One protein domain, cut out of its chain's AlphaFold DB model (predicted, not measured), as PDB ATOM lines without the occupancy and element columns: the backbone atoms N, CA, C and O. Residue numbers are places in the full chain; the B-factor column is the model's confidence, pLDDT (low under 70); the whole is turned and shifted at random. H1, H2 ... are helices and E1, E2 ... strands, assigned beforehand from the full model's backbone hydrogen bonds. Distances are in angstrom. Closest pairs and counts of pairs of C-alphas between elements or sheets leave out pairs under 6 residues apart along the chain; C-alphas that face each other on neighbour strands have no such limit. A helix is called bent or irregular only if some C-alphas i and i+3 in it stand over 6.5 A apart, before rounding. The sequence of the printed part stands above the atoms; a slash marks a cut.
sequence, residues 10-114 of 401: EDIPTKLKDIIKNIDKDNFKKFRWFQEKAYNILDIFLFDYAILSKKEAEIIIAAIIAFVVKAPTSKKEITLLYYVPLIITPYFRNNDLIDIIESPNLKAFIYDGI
ATOM      1  N   GLU A  10     -45.844 -26.209 -40.498       87.69
ATOM      2  CA  GLU A  10     -45.588 -25.745 -41.864       87.69
ATOM      3  C   GLU A  10     -44.108 -25.728 -42.271       87.69
ATOM      4  O   GLU A  10     -43.800 -25.814 -43.466       87.69
ATOM      5  N   ASP A  11     -43.203 -25.650 -41.289       90.00
ATOM      6  CA  ASP A  11     -41.756 -25.590 -41.497       90.00
ATOM      7  C   ASP A  11     -41.126 -26.987 -41.625       90.00
ATOM      8  O   ASP A  11     -39.966 -27.099 -42.032       90.00
ATOM      9  N   ILE A  12     -41.868 -28.056 -41.295       92.25
ATOM     10  CA  ILE A  12     -41.388 -29.448 -41.312       92.25
ATOM     11  C   ILE A  12     -40.660 -29.809 -42.616       92.25
ATOM     12  O   ILE A  12     -39.556 -30.349 -42.516       92.25
ATOM     13  N   PRO A  13     -41.178 -29.495 -43.823       92.00
ATOM     14  CA  PRO A  13     -40.502 -29.888 -45.057       92.00
ATOM     15  C   PRO A  13     -39.086 -29.318 -45.184       92.00
ATOM     16  O   PRO A  13     -38.170 -30.023 -45.591       92.00
ATOM     17  N   THR A  14     -38.867 -28.076 -44.735       91.62
ATOM     18  CA  THR A  14     -37.539 -27.431 -44.778       91.62
ATOM     19  C   THR A  14     -36.537 -28.054 -43.804       91.62
ATOM     20  O   THR A  14     -35.328 -27.895 -43.964       91.62
ATOM     21  N   LYS A  15     -37.032 -28.787 -42.802       92.31
ATOM     22  CA  LYS A  15     -36.241 -29.445 -41.757       92.31
ATOM     23  C   LYS A  15     -36.199 -30.959 -41.909       92.31
ATOM     24  O   LYS A  15     -35.679 -31.638 -41.028       92.31
ATOM     25  N   LEU A  16     -36.727 -31.505 -43.004       93.88
ATOM     26  CA  LEU A  16     -36.926 -32.942 -43.148       93.88
ATOM     27  C   LEU A  16     -35.611 -33.728 -43.046       93.88
ATOM     28  O   LEU A  16     -35.569 -34.752 -42.376       93.88
ATOM     29  N   LYS A  17     -34.514 -33.216 -43.623       94.75
ATOM     30  CA  LYS A  17     -33.180 -33.836 -43.509       94.75
ATOM     31  C   LYS A  17     -32.729 -33.973 -42.052       94.75
ATOM     32  O   LYS A  17     -32.279 -35.045 -41.655       94.75
ATOM     33  N   ASP A  18     -32.898 -32.914 -41.259       93.62
ATOM     34  CA  ASP A  18     -32.572 -32.930 -39.831       93.62
ATOM     35  C   ASP A  18     -33.510 -33.866 -39.069       93.62
ATOM     36  O   ASP A  18     -33.038 -34.641 -38.244       93.62
ATOM     37  N   ILE A  19     -34.815 -33.831 -39.374       94.75
ATOM     38  CA  ILE A  19     -35.836 -34.713 -38.787       94.75
ATOM     39  C   ILE A  19     -35.453 -36.181 -38.972       94.75
ATOM     40  O   ILE A  19     -35.277 -36.895 -37.991       94.75
ATOM     41  N   ILE A  20     -35.248 -36.622 -40.215       95.88
ATOM     42  CA  ILE A  20     -34.916 -38.020 -40.515       95.88
ATOM     43  C   ILE A  20     -33.611 -38.441 -39.838       95.88
ATOM     44  O   ILE A  20     -33.539 -39.540 -39.298       95.88
ATOM     45  N   LYS A  21     -32.605 -37.560 -39.800       95.06
ATOM     46  CA  LYS A  21     -31.309 -37.864 -39.186       95.06
ATOM     47  C   LYS A  21     -31.383 -38.156 -37.684       95.06
ATOM     48  O   LYS A  21     -30.531 -38.876 -37.178       95.06
ATOM     49  N   ASN A  22     -32.364 -37.605 -36.961       94.12
ATOM     50  CA  ASN A  22     -32.519 -37.898 -35.531       94.12
ATOM     51  C   ASN A  22     -33.783 -38.705 -35.199       94.12
ATOM     52  O   ASN A  22     -34.201 -38.712 -34.036       94.12
ATOM     53  N   ILE A  23     -34.373 -39.393 -36.183       95.06
ATOM     54  CA  ILE A  23     -35.271 -40.511 -35.887       95.06
ATOM     55  C   ILE A  23     -34.467 -41.573 -35.131       95.06
ATOM     56  O   ILE A  23     -33.307 -41.841 -35.460       95.06
ATOM     57  N   ASP A  24     -35.071 -42.194 -34.122       94.25
ATOM     58  CA  ASP A  24     -34.483 -43.390 -33.530       94.25
ATOM     59  C   ASP A  24     -34.470 -44.504 -34.585       94.25
ATOM     60  O   ASP A  24     -35.494 -45.085 -34.944       94.25
ATOM     61  N   LYS A  25     -33.278 -44.784 -35.110       92.62
ATOM     62  CA  LYS A  25     -33.036 -45.774 -36.160       92.62
ATOM     63  C   LYS A  25     -33.549 -47.174 -35.815       92.62
ATOM     64  O   LYS A  25     -33.914 -47.916 -36.728       92.62
ATOM     65  N   ASP A  26     -33.629 -47.539 -34.534       91.62
ATOM     66  CA  ASP A  26     -34.162 -48.840 -34.129       91.62
ATOM     67  C   ASP A  26     -35.693 -48.918 -34.277       91.62
ATOM     68  O   ASP A  26     -36.232 -50.020 -34.421       91.62
ATOM     69  N   ASN A  27     -36.400 -47.782 -34.394       94.00
ATOM     70  CA  ASN A  27     -37.831 -47.765 -34.711       94.00
ATOM     71  C   ASN A  27     -38.149 -48.434 -36.051       94.00
ATOM     72  O   ASN A  27     -39.262 -48.927 -36.219       94.00
ATOM     73  N   PHE A  28     -37.199 -48.505 -36.989       93.62
ATOM     74  CA  PHE A  28     -37.407 -49.187 -38.267       93.62
ATOM     75  C   PHE A  28     -37.389 -50.719 -38.144       93.62
ATOM     76  O   PHE A  28     -38.053 -51.409 -38.915       93.62
ATOM     77  N   LYS A  29     -36.710 -51.284 -37.133       92.94
ATOM     78  CA  LYS A  29     -36.585 -52.747 -36.967       92.94
ATOM     79  C   LYS A  29     -37.904 -53.445 -36.634       92.94
ATOM     80  O   LYS A  29     -38.030 -54.651 -36.866       92.94
ATOM     81  N   LYS A  30     -38.894 -52.713 -36.112       92.31
ATOM     82  CA  LYS A  30     -40.227 -53.263 -35.815       92.31
ATOM     83  C   LYS A  30     -41.033 -53.571 -37.078       92.31
ATOM     84  O   LYS A  30     -41.877 -54.464 -37.055       92.31
ATOM     85  N   PHE A  31     -40.757 -52.882 -38.184       91.88
ATOM     86  CA  PHE A  31     -41.485 -53.087 -39.428       91.88
ATOM     87  C   PHE A  31     -41.086 -54.413 -40.078       91.88
ATOM     88  O   PHE A  31     -39.920 -54.808 -40.084       91.88
ATOM     89  N   ARG A  32     -42.065 -55.147 -40.616       90.25
ATOM     90  CA  ARG A  32     -41.815 -56.441 -41.280       90.25
ATOM     91  C   ARG A  32     -40.974 -56.292 -42.545       90.25
ATOM     92  O   ARG A  32     -40.129 -57.140 -42.792       90.25
ATOM     93  N   TRP A  33     -41.170 -55.203 -43.277       90.88
ATOM     94  CA  TRP A  33     -40.492 -54.937 -44.542       90.88
ATOM     95  C   TRP A  33     -39.007 -54.574 -44.403       90.88
ATOM     96  O   TRP A  33     -38.280 -54.621 -45.393       90.88
ATOM     97  N   PHE A  34     -38.539 -54.200 -43.208       91.69
ATOM     98  CA  PHE A  34     -37.134 -53.869 -42.986       91.69
ATOM     99  C   PHE A  34     -36.320 -55.162 -42.856       91.69
ATOM    100  O   PHE A  34     -36.491 -55.909 -41.890       91.69
ATOM    101  N   GLN A  35     -35.456 -55.450 -43.831       88.94
ATOM    102  CA  GLN A  35     -34.768 -56.744 -43.946       88.94
ATOM    103  C   GLN A  35     -33.536 -56.853 -43.026       88.94
ATOM    104  O   GLN A  35     -33.075 -57.944 -42.696       88.94
ATOM    105  N   GLU A  36     -33.004 -55.729 -42.551       90.06
ATOM    106  CA  GLU A  36     -31.707 -55.627 -41.882       90.06
ATOM    107  C   GLU A  36     -31.840 -55.617 -40.353       90.06
ATOM    108  O   GLU A  36     -31.055 -54.995 -39.638       90.06
ATOM    109  N   LYS A  37     -32.822 -56.354 -39.821       88.31
ATOM    110  CA  LYS A  37     -33.105 -56.430 -38.372       88.31
ATOM    111  C   LYS A  37     -31.920 -56.929 -37.552       88.31
ATOM    112  O   LYS A  37     -31.710 -56.467 -36.434       88.31
ATOM    113  N   ALA A  38     -31.142 -57.849 -38.121       87.12
ATOM    114  CA  ALA A  38     -29.945 -58.404 -37.497       87.12
ATOM    115  C   ALA A  38     -28.705 -57.502 -37.640       87.12
ATOM    116  O   ALA A  38     -27.670 -57.792 -37.046       87.12
ATOM    117  N   TYR A  39     -28.768 -56.442 -38.449       89.88
ATOM    118  CA  TYR A  39     -27.621 -55.578 -38.702       89.88
ATOM    119  C   TYR A  39     -27.551 -54.480 -37.643       89.88
ATOM    120  O   TYR A  39     -28.560 -54.022 -37.096       89.88
ATOM    121  N   ASN A  40     -26.332 -54.013 -37.381       92.38
ATOM    122  CA  ASN A  40     -26.143 -52.794 -36.615       92.38
ATOM    123  C   ASN A  40     -26.360 -51.593 -37.544       92.38
ATOM    124  O   ASN A  40     -25.596 -51.414 -38.496       92.38
ATOM    125  N   ILE A  41     -27.393 -50.790 -37.281       95.31
ATOM    126  CA  ILE A  41     -27.647 -49.552 -38.020       95.31
ATOM    127  C   ILE A  41     -26.729 -48.490 -37.423       95.31
ATOM    128  O   ILE A  41     -26.842 -48.158 -36.246       95.31
ATOM    129  N   LEU A  42     -25.781 -47.984 -38.202       94.81
ATOM    130  CA  LEU A  42     -24.807 -46.986 -37.769       94.81
ATOM    131  C   LEU A  42     -25.401 -45.583 -37.863       94.81
ATOM    132  O   LEU A  42     -25.373 -44.855 -36.871       94.81
ATOM    133  N   ASP A  43     -26.010 -45.262 -39.003       95.88
ATOM    134  CA  ASP A  43     -26.583 -43.950 -39.297       95.88
ATOM    135  C   ASP A  43     -27.799 -44.070 -40.228       95.88
ATOM    136  O   ASP A  43     -27.938 -45.063 -40.953       95.88
ATOM    137  N   ILE A  44     -28.657 -43.050 -40.212       97.19
ATOM    138  CA  ILE A  44     -29.764 -42.883 -41.155       97.19
ATOM    139  C   ILE A  44     -29.811 -41.442 -41.657       97.19
ATOM    140  O   ILE A  44     -29.600 -40.492 -40.904       97.19
ATOM    141  N   PHE A  45     -30.113 -41.256 -42.938       97.19
ATOM    142  CA  PHE A  45     -30.293 -39.920 -43.496       97.19
ATOM    143  C   PHE A  45     -31.257 -39.930 -44.675       97.19
ATOM    144  O   PHE A  45     -31.443 -40.936 -45.357       97.19
ATOM    145  N   LEU A  46     -31.877 -38.780 -44.920       97.50
ATOM    146  CA  LEU A  46     -32.724 -38.590 -46.085       97.50
ATOM    147  C   LEU A  46     -31.848 -38.455 -47.334       97.50
ATOM    148  O   LEU A  46     -31.128 -37.465 -47.474       97.50
ATOM    149  N   PHE A  47     -31.905 -39.455 -48.210       96.94
ATOM    150  CA  PHE A  47     -31.169 -39.470 -49.470       96.94
ATOM    151  C   PHE A  47     -31.811 -38.516 -50.475       96.94
ATOM    152  O   PHE A  47     -31.138 -37.647 -51.022       96.94
ATOM    153  N   ASP A  48     -33.124 -38.641 -50.661       97.12
ATOM    154  CA  ASP A  48     -33.901 -37.790 -51.555       97.12
ATOM    155  C   ASP A  48     -35.379 -37.799 -51.154       97.12
ATOM    156  O   ASP A  48     -35.818 -38.677 -50.406       97.12
ATOM    157  N   TYR A  49     -36.154 -36.818 -51.613       97.81
ATOM    158  CA  TYR A  49     -37.586 -36.768 -51.332       97.81
ATOM    159  C   TYR A  49     -38.374 -35.892 -52.303       97.81
ATOM    160  O   TYR A  49     -37.830 -34.981 -52.921       97.81
ATOM    161  N   ALA A  50     -39.686 -36.121 -52.353       97.88
ATOM    162  CA  ALA A  50     -40.660 -35.220 -52.956       97.88
ATOM    163  C   ALA A  50     -41.848 -35.004 -52.015       97.88
ATOM    164  O   ALA A  50     -42.359 -35.946 -51.407       97.88
ATOM    165  N   ILE A  51     -42.319 -33.762 -51.913       97.56
ATOM    166  CA  ILE A  51     -43.556 -33.438 -51.195       97.56
ATOM    167  C   ILE A  51     -44.720 -33.701 -52.150       97.56
ATOM    168  O   ILE A  51     -44.905 -32.969 -53.119       97.56
ATOM    169  N   LEU A  52     -45.501 -34.743 -51.879       96.81
ATOM    170  CA  LEU A  52     -46.629 -35.145 -52.721       96.81
ATOM    171  C   LEU A  52     -47.875 -34.311 -52.414       96.81
ATOM    172  O   LEU A  52     -48.619 -33.907 -53.302       96.81
ATOM    173  N   SER A  53     -48.105 -34.035 -51.133       95.56
ATOM    174  CA  SER A  53     -49.223 -33.216 -50.675       95.56
ATOM    175  C   SER A  53     -48.823 -32.457 -49.423       95.56
ATOM    176  O   SER A  53     -48.189 -33.012 -48.526       95.56
ATOM    177  N   LYS A  54     -49.241 -31.196 -49.348       94.56
ATOM    178  CA  LYS A  54     -49.088 -30.349 -48.169       94.56
ATOM    179  C   LYS A  54     -50.429 -29.691 -47.859       94.56
ATOM    180  O   LYS A  54     -50.913 -28.871 -48.635       94.56
ATOM    181  N   LYS A  55     -51.037 -30.088 -46.744       91.00
ATOM    182  CA  LYS A  55     -52.278 -29.534 -46.189       91.00
ATOM    183  C   LYS A  55     -52.011 -29.078 -44.754       91.00
ATOM    184  O   LYS A  55     -51.053 -29.539 -44.141       91.00
ATOM    185  N   GLU A  56     -52.897 -28.249 -44.203       86.50
ATOM    186  CA  GLU A  56     -52.735 -27.633 -42.870       86.50
ATOM    187  C   GLU A  56     -52.424 -28.626 -41.736       86.50
ATOM    188  O   GLU A  56     -51.766 -28.268 -40.764       86.50
ATOM    189  N   ALA A  57     -52.882 -29.878 -41.843       90.56
ATOM    190  CA  ALA A  57     -52.667 -30.900 -40.818       90.56
ATOM    191  C   ALA A  57     -52.148 -32.237 -41.371       90.56
ATOM    192  O   ALA A  57     -52.229 -33.264 -40.699       90.56
ATOM    193  N   GLU A  58     -51.640 -32.258 -42.602       94.81
ATOM    194  CA  GLU A  58     -51.098 -33.478 -43.200       94.81
ATOM    195  C   GLU A  58     -50.071 -33.142 -44.278       94.81
ATOM    196  O   GLU A  58     -50.344 -32.382 -45.211       94.81
ATOM    197  N   ILE A  59     -48.899 -33.760 -44.175       97.06
ATOM    198  CA  ILE A  59     -47.848 -33.693 -45.184       97.06
ATOM    199  C   ILE A  59     -47.564 -35.120 -45.642       97.06
ATOM    200  O   ILE A  59     -47.265 -35.984 -44.820       97.06
ATOM    201  N   ILE A  60     -47.652 -35.349 -46.950       97.56
ATOM    202  CA  ILE A  60     -47.351 -36.629 -47.592       97.56
ATOM    203  C   ILE A  60     -46.054 -36.462 -48.366       97.56
ATOM    204  O   ILE A  60     -45.944 -35.574 -49.215       97.56
ATOM    205  N   ILE A  61     -45.077 -37.312 -48.077       98.06
ATOM    206  CA  ILE A  61     -43.743 -37.244 -48.665       98.06
ATOM    207  C   ILE A  61     -43.402 -38.602 -49.263       98.06
ATOM    208  O   ILE A  61     -43.508 -39.615 -48.585       98.06
ATOM    209  N   ALA A  62     -42.933 -38.627 -50.503       97.75
ATOM    210  CA  ALA A  62     -42.179 -39.761 -51.020       97.75
ATOM    211  C   ALA A  62     -40.729 -39.598 -50.556       97.75
ATOM    212  O   ALA A  62     -40.050 -38.700 -51.048       97.75
ATOM    213  N   ALA A  63     -40.265 -40.394 -49.590       97.94
ATOM    214  CA  ALA A  63     -38.899 -40.301 -49.079       97.94
ATOM    215  C   ALA A  63     -38.063 -41.508 -49.509       97.94
ATOM    216  O   ALA A  63     -38.513 -42.648 -49.441       97.94
ATOM    217  N   ILE A  64     -36.816 -41.254 -49.893       97.88
ATOM    218  CA  ILE A  64     -35.778 -42.272 -50.029       97.88
ATOM    219  C   ILE A  64     -34.844 -42.094 -48.835       97.88
ATOM    220  O   ILE A  64     -34.169 -41.072 -48.703       97.88
ATOM    221  N   ILE A  65     -34.832 -43.070 -47.933       97.94
ATOM    222  CA  ILE A  65     -34.034 -43.054 -46.707       97.94
ATOM    223  C   ILE A  65     -32.836 -43.979 -46.896       97.94
ATOM    224  O   ILE A  65     -32.984 -45.142 -47.273       97.94
ATOM    225  N   ALA A  66     -31.642 -43.457 -46.629       97.62
ATOM    226  CA  ALA A  66     -30.413 -44.225 -46.604       97.62
ATOM    227  C   ALA A  66     -30.150 -44.765 -45.199       97.62
ATOM    228  O   ALA A  66     -30.165 -44.019 -44.221       97.62
ATOM    229  N   PHE A  67     -29.848 -46.057 -45.124       97.12
ATOM    230  CA  PHE A  67     -29.438 -46.759 -43.918       97.12
ATOM    231  C   PHE A  67     -27.983 -47.185 -44.073       97.12
ATOM    232  O   PHE A  67     -27.657 -48.001 -44.938       97.12
ATOM    233  N   VAL A  68     -27.102 -46.646 -43.233       96.50
ATOM    234  CA  VAL A  68     -25.714 -47.108 -43.138       96.50
ATOM    235  C   VAL A  68     -25.689 -48.242 -42.130       96.50
ATOM    236  O   VAL A  68     -25.940 -48.027 -40.946       96.50
ATOM    237  N   VAL A  69     -25.420 -49.461 -42.586       94.94
ATOM    238  CA  VAL A  69     -25.511 -50.665 -41.758       94.94
ATOM    239  C   VAL A  69     -24.234 -51.492 -41.805       94.94
ATOM    240  O   VAL A  69     -23.440 -51.427 -42.747       94.94
ATOM    241  N   LYS A  70     -24.058 -52.319 -40.777       93.69
ATOM    242  CA  LYS A  70     -22.954 -53.266 -40.659       93.69
ATOM    243  C   LYS A  70     -23.478 -54.647 -40.284       93.69
ATOM    244  O   LYS A  70     -24.169 -54.799 -39.273       93.69
ATOM    245  N   ALA A  71     -23.145 -55.649 -41.096       88.06
ATOM    246  CA  ALA A  71     -23.512 -57.035 -40.812       88.06
ATOM    247  C   ALA A  71     -22.734 -57.558 -39.587       88.06
ATOM    248  O   ALA A  71     -21.560 -57.209 -39.442       88.06
ATOM    249  N   PRO A  72     -23.314 -58.443 -38.752       82.69
ATOM    250  CA  PRO A  72     -22.655 -58.951 -37.540       82.69
ATOM    251  C   PRO A  72     -21.276 -59.576 -37.787       82.69
ATOM    252  O   PRO A  72     -20.363 -59.444 -36.978       82.69
ATOM    253  N   THR A  73     -21.120 -60.244 -38.928       80.88
ATOM    254  CA  THR A  73     -19.913 -60.988 -39.309       80.88
ATOM    255  C   THR A  73     -18.959 -60.189 -40.195       80.88
ATOM    256  O   THR A  73     -17.871 -60.669 -40.508       80.88
ATOM    257  N   SER A  74     -19.332 -58.974 -40.610       82.12
ATOM    258  CA  SER A  74     -18.555 -58.167 -41.551       82.12
ATOM    259  C   SER A  74     -18.035 -56.891 -40.906       82.12
ATOM    260  O   SER A  74     -18.730 -56.196 -40.167       82.12
ATOM    261  N   LYS A  75     -16.797 -56.523 -41.243       82.19
ATOM    262  CA  LYS A  75     -16.267 -55.198 -40.903       82.19
ATOM    263  C   LYS A  75     -16.712 -54.108 -41.882       82.19
ATOM    264  O   LYS A  75     -16.564 -52.939 -41.543       82.19
ATOM    265  N   LYS A  76     -17.249 -54.482 -43.050       90.81
ATOM    266  CA  LYS A  76     -17.630 -53.561 -44.124       90.81
ATOM    267  C   LYS A  76     -18.963 -52.882 -43.815       90.81
ATOM    268  O   LYS A  76     -19.941 -53.554 -43.494       90.81
ATOM    269  N   GLU A  77     -18.973 -51.565 -43.955       93.25
ATOM    270  CA  GLU A  77     -20.185 -50.750 -43.935       93.25
ATOM    271  C   GLU A  77     -20.825 -50.767 -45.322       93.25
ATOM    272  O   GLU A  77     -20.131 -50.728 -46.344       93.25
ATOM    273  N   ILE A  78     -22.148 -50.867 -45.353       93.44
ATOM    274  CA  ILE A  78     -22.935 -50.806 -46.581       93.44
ATOM    275  C   ILE A  78     -24.041 -49.769 -46.409       93.44
ATOM    276  O   ILE A  78     -24.619 -49.642 -45.330       93.44
ATOM    277  N   THR A  79     -24.336 -49.041 -47.479       95.12
ATOM    278  CA  THR A  79     -25.466 -48.114 -47.530       95.12
ATOM    279  C   THR A  79     -26.586 -48.761 -48.321       95.12
ATOM    280  O   THR A  79     -26.378 -49.202 -49.449       95.12
ATOM    281  N   LEU A  80     -27.766 -48.826 -47.718       94.44
ATOM    282  CA  LEU A  80     -28.968 -49.381 -48.322       94.44
ATOM    283  C   LEU A  80     -30.010 -48.282 -48.438       94.44
ATOM    284  O   LEU A  80     -30.222 -47.528 -47.491       94.44
ATOM    285  N   LEU A  81     -30.649 -48.193 -49.596       95.44
ATOM    286  CA  LEU A  81     -31.686 -47.210 -49.856       95.44
ATOM    287  C   LEU A  81     -33.055 -47.871 -49.726       95.44
ATOM    288  O   LEU A  81     -33.273 -48.976 -50.228       95.44
ATOM    289  N   TYR A  82     -33.970 -47.178 -49.060       96.75
ATOM    290  CA  TYR A  82     -35.348 -47.606 -48.878       96.75
ATOM    291  C   TYR A  82     -36.307 -46.502 -49.299       96.75
ATOM    292  O   TYR A  82     -36.184 -45.368 -48.844       96.75
ATOM    293  N   TYR A  83     -37.285 -46.844 -50.132       97.25
ATOM    294  CA  TYR A  83     -38.418 -45.985 -50.427       97.25
ATOM    295  C   TYR A  83     -39.471 -46.129 -49.321       97.25
ATOM    296  O   TYR A  83     -40.035 -47.205 -49.093       97.25
ATOM    297  N   VAL A  84     -39.717 -45.032 -48.613       97.12
ATOM    298  CA  VAL A  84     -40.624 -44.956 -47.471       97.12
ATOM    299  C   VAL A  84     -41.538 -43.749 -47.681       97.12
ATOM    300  O   VAL A  84     -41.111 -42.617 -47.447       97.12
ATOM    301  N   PRO A  85     -42.787 -43.931 -48.145       96.81
ATOM    302  CA  PRO A  85     -43.751 -42.845 -48.098       96.81
ATOM    303  C   PRO A  85     -43.984 -42.464 -46.632       96.81
ATOM    304  O   PRO A  85     -44.178 -43.332 -45.788       96.81
ATOM    305  N   LEU A  86     -43.929 -41.175 -46.317       97.44
ATOM    306  CA  LEU A  86     -44.109 -40.658 -44.964       97.44
ATOM    307  C   LEU A  86     -45.387 -39.837 -44.893       97.44
ATOM    308  O   LEU A  86     -45.607 -38.953 -45.726       97.44
ATOM    309  N   ILE A  87     -46.178 -40.081 -43.850       97.00
ATOM    310  CA  ILE A  87     -47.275 -39.199 -43.451       97.00
ATOM    311  C   ILE A  87     -46.865 -38.483 -42.179       97.00
ATOM    312  O   ILE A  87     -46.567 -39.120 -41.169       97.00
ATOM    313  N   ILE A  88     -46.868 -37.156 -42.221       96.62
ATOM    314  CA  ILE A  88     -46.605 -36.321 -41.054       96.62
ATOM    315  C   ILE A  88     -47.880 -35.566 -40.701       96.62
ATOM    316  O   ILE A  88     -48.466 -34.901 -41.552       96.62
ATOM    317  N   THR A  89     -48.324 -35.684 -39.451       95.44
ATOM    318  CA  THR A  89     -49.605 -35.137 -38.968       95.44
ATOM    319  C   THR A  89     -49.492 -34.729 -37.494       95.44
ATOM    320  O   THR A  89     -48.776 -35.392 -36.740       95.44
ATOM    321  N   PRO A  90     -50.182 -33.667 -37.032       94.50
ATOM    322  CA  PRO A  90     -50.254 -33.326 -35.610       94.50
ATOM    323  C   PRO A  90     -51.173 -34.278 -34.824       94.50
ATOM    324  O   PRO A  90     -51.160 -34.287 -33.595       94.50
ATOM    325  N   TYR A  91     -51.978 -35.085 -35.518       92.56
ATOM    326  CA  TYR A  91     -52.907 -36.031 -34.910       92.56
ATOM    327  C   TYR A  91     -52.277 -37.406 -34.746       92.56
ATOM    328  O   TYR A  91     -51.757 -37.978 -35.708       92.56
ATOM    329  N   PHE A  92     -52.399 -37.957 -33.542       92.31
ATOM    330  CA  PHE A  92     -52.022 -39.334 -33.275       92.31
ATOM    331  C   PHE A  92     -52.973 -40.299 -33.997       92.31
ATOM    332  O   PHE A  92     -54.183 -40.291 -33.769       92.31
ATOM    333  N   ARG A  93     -52.401 -41.140 -34.853       88.25
ATOM    334  CA  ARG A  93     -52.997 -42.330 -35.465       88.25
ATOM    335  C   ARG A  93     -52.448 -43.594 -34.796       88.25
ATOM    336  O   ARG A  93     -51.366 -43.562 -34.200       88.25
ATOM    337  N   ASN A  94     -53.194 -44.693 -34.888       73.88
ATOM    338  CA  ASN A  94     -52.758 -46.011 -34.426       73.88
ATOM    339  C   ASN A  94     -52.069 -46.797 -35.556       73.88
ATOM    340  O   ASN A  94     -52.375 -46.598 -36.723       73.88
ATOM    341  N   ASN A  95     -51.159 -47.694 -35.160       74.31
ATOM    342  CA  ASN A  95     -50.277 -48.504 -36.012       74.31
ATOM    343  C   ASN A  95     -49.357 -47.682 -36.950       74.31
ATOM    344  O   ASN A  95     -49.554 -46.495 -37.175       74.31
ATOM    345  N   ASP A  96     -48.235 -48.279 -37.359       89.12
ATOM    346  CA  ASP A  96     -47.255 -47.723 -38.316       89.12
ATOM    347  C   ASP A  96     -46.532 -46.409 -37.957       89.12
ATOM    348  O   ASP A  96     -45.833 -45.824 -38.788       89.12
ATOM    349  N   LEU A  97     -46.619 -45.957 -36.701       95.19
ATOM    350  CA  LEU A  97     -45.829 -44.828 -36.195       95.19
ATOM    351  C   LEU A  97     -44.334 -45.132 -36.335       95.19
ATOM    352  O   LEU A  97     -43.849 -46.093 -35.743       95.19
ATOM    353  N   ILE A  98     -43.588 -44.293 -37.043       95.75
ATOM    354  CA  ILE A  98     -42.127 -44.350 -37.129       95.75
ATOM    355  C   ILE A  98     -41.520 -43.611 -35.935       95.75
ATOM    356  O   ILE A  98     -40.827 -44.240 -35.143       95.75
ATOM    357  N   ASP A  99     -41.808 -42.317 -35.773       95.88
ATOM    358  CA  ASP A  99     -41.268 -41.477 -34.690       95.88
ATOM    359  C   ASP A  99     -42.166 -40.250 -34.431       95.88
ATOM    360  O   ASP A  99     -43.146 -40.002 -35.136       95.88
ATOM    361  N   ILE A 100     -41.826 -39.463 -33.414       95.25
ATOM    362  CA  ILE A 100     -42.514 -38.251 -32.980       95.25
ATOM    363  C   ILE A 100     -41.558 -37.060 -33.092       95.25
ATOM    364  O   ILE A 100     -40.455 -37.054 -32.537       95.25
ATOM    365  N   ILE A 101     -42.018 -36.010 -33.765       93.94
ATOM    366  CA  ILE A 101     -41.377 -34.698 -33.811       93.94
ATOM    367  C   ILE A 101     -41.890 -33.891 -32.619       93.94
ATOM    368  O   ILE A 101     -43.083 -33.589 -32.541       93.94
ATOM    369  N   GLU A 102     -40.991 -33.509 -31.712       91.00
ATOM    370  CA  GLU A 102     -41.312 -32.630 -30.588       91.00
ATOM    371  C   GLU A 102     -40.469 -31.345 -30.649       91.00
ATOM    372  O   GLU A 102     -39.236 -31.359 -30.705       91.00
ATOM    373  N   SER A 103     -41.167 -30.212 -30.651       84.88
ATOM    374  CA  SER A 103     -40.642 -28.855 -30.497       84.88
ATOM    375  C   SER A 103     -41.500 -28.130 -29.447       84.88
ATOM    376  O   SER A 103     -42.634 -28.550 -29.204       84.88
ATOM    377  N   PRO A 104     -41.025 -27.036 -28.822       85.25
ATOM    378  CA  PRO A 104     -41.795 -26.326 -27.794       85.25
ATOM    379  C   PRO A 104     -43.231 -25.950 -28.198       85.25
ATOM    380  O   PRO A 104     -44.106 -25.914 -27.340       85.25
ATOM    381  N   ASN A 105     -43.482 -25.721 -29.495       85.50
ATOM    382  CA  ASN A 105     -44.794 -25.331 -30.028       85.50
ATOM    383  C   ASN A 105     -45.391 -26.369 -30.996       85.50
ATOM    384  O   ASN A 105     -46.383 -26.087 -31.664       85.50
ATOM    385  N   LEU A 106     -44.777 -27.548 -31.124       89.50
ATOM    386  CA  LEU A 106     -45.163 -28.541 -32.118       89.50
ATOM    387  C   LEU A 106     -45.040 -29.947 -31.551       89.50
ATOM    388  O   LEU A 106     -43.965 -30.369 -31.130       89.50
ATOM    389  N   LYS A 107     -46.126 -30.705 -31.663       94.06
ATOM    390  CA  LYS A 107     -46.093 -32.157 -31.575       94.06
ATOM    391  C   LYS A 107     -46.676 -32.724 -32.858       94.06
ATOM    392  O   LYS A 107     -47.830 -32.452 -33.177       94.06
ATOM    393  N   ALA A 108     -45.865 -33.464 -33.597       95.50
ATOM    394  CA  ALA A 108     -46.282 -34.145 -34.812       95.50
ATOM    395  C   ALA A 108     -45.748 -35.574 -34.827       95.50
ATOM    396  O   ALA A 108     -44.767 -35.902 -34.165       95.50
ATOM    397  N   PHE A 109     -46.408 -36.423 -35.589       96.12
ATOM    398  CA  PHE A 109     -46.160 -37.852 -35.658       96.12
ATOM    399  C   PHE A 109     -45.800 -38.211 -37.097       96.12
ATOM    400  O   PHE A 109     -46.436 -37.715 -38.027       96.12
ATOM    401  N   ILE A 110     -44.774 -39.041 -37.264       97.00
ATOM    402  CA  ILE A 110     -44.294 -39.539 -38.554       97.00
ATOM    403  C   ILE A 110     -44.750 -40.986 -38.678       97.00
ATOM    404  O   ILE A 110     -44.396 -41.805 -37.834       97.00
ATOM    405  N   TYR A 111     -45.494 -41.307 -39.725       96.88
ATOM    406  CA  TYR A 111     -45.999 -42.650 -40.006       96.88
ATOM    407  C   TYR A 111     -45.428 -43.189 -41.313       96.88
ATOM    408  O   TYR A 111     -45.138 -42.414 -42.228       96.88
ATOM    409  N   ASP A 112     -45.324 -44.515 -41.410       95.81
ATOM    410  CA  ASP A 112     -45.206 -45.196 -42.699       95.81
ATOM    411  C   ASP A 112     -46.534 -45.037 -43.453       95.81
ATOM    412  O   ASP A 112     -47.594 -45.430 -42.975       95.81
ATOM    413  N   GLY A 113     -46.476 -44.377 -44.605       94.31
ATOM    414  CA  GLY A 113     -47.635 -43.946 -45.378       94.31
ATOM    415  C   GLY A 113     -48.120 -44.934 -46.419       94.31
ATOM    416  O   GLY A 113     -48.918 -44.547 -47.267       94.31
ATOM    417  N   ILE A 114     -47.613 -46.166 -46.419       93.19
ATOM    418  CA  ILE A 114     -47.879 -47.105 -47.510       93.19
ATOM    419  C   ILE A 114     -49.367 -47.419 -47.691       93.19
ATOM    420  O   ILE A 114     -49.852 -47.428 -48.819       93.19
TER     421      ILE A 114
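This is residues 10 to 114 of the 401 residues of the protein "Trehalose synthase-fused probable maltokinase" of Thermoanaerobacter thermohydrosulfuricus (UniProt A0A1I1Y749). A long, twisted sheet of five strands curls like part of a barrel, and two helices, H1 and H2, cover its hollow face. The long bent strands E1, E2 and E3 make the length, while the short hairpin of E4 and E5 continues the sheet beyond E3 and folds round toward the helices. The printed part has 105 residues, with two named helices and then five named strands along the chain, in the order H1 H2 E1 E2 E3 E4 E5. The sheet runs E1, E2, E3, E5, E4, all antiparallel, and the class is mixed, helices and strands. The whole is compact, with a radius of gyration of the C-alphas of 14.1 A, yet elongated, spanning 47 by 27 by 25 A.

H1, residues 10 to 21, begins with C-alpha 10 at (-45.588, -25.745, -41.864) and measures 18.9 A; it is irregular, with C-alphas 14 and 17 being 7.9 A apart. H2, residues 25 to 30, is neither bent nor irregular, but only just: C-alphas 27 and 30 are 6.1 A apart. E1, residues 40 to 55, is 36.3 A long and bends by 76 degrees at residue 52. E2, residues 58 to 70, is 34.5 A long and bends by 60 degrees at residue 62. E3, residues 77 to 89, is 33.7 A long and bends by 61 degrees at residue 83. E4 holds residues 97 to 103, and E5, residues 106 to 112, ends with C-alpha 112 at (-45.206, -45.196, -42.699).

E1, E2 and E3 form a meander, each strand the antiparallel neighbour of the one before. In the hairpin of E1 and E2, N 50 and O 62 are 2.9 A apart, within hydrogen-bond range; in that of E2 and E3, N 65 and O 82 are 2.8 A apart. E3 and E5 stand at 119 degrees between directions, with N 87 and O 111 at 3.0 A. In the hairpin of E5 and E4, N 101 and O 108 are at 2.8 A. E1 and E4, the edge strands, are apart. H1 and H2 are on one face of the sheet, as two layers, helices over one face. The closest C-alphas of H1 and E1 are those of Lys 21 and Phe 45, 4.9 A apart. The sheet curls round H2: its closest C-alphas to E1 are those of Lys 25 and Ile 44, 6.6 A, and to E4 those of Asn 27 and Ile 98, 6.0 A. Of the O i to N i+4 pairs, 5 of 8 in H1 and 0 of 2 in H2 are within hydrogen-bond range; H2 has 2 of 3 O i to N i+3 pairs within range.

The two C-alphas farthest apart, those of Glu 56 and Thr 73, are 46.9 A apart. The printed part has no cut, and no link is long. The mean pLDDT of the printed part is 93.0, and no printed residue is under 70.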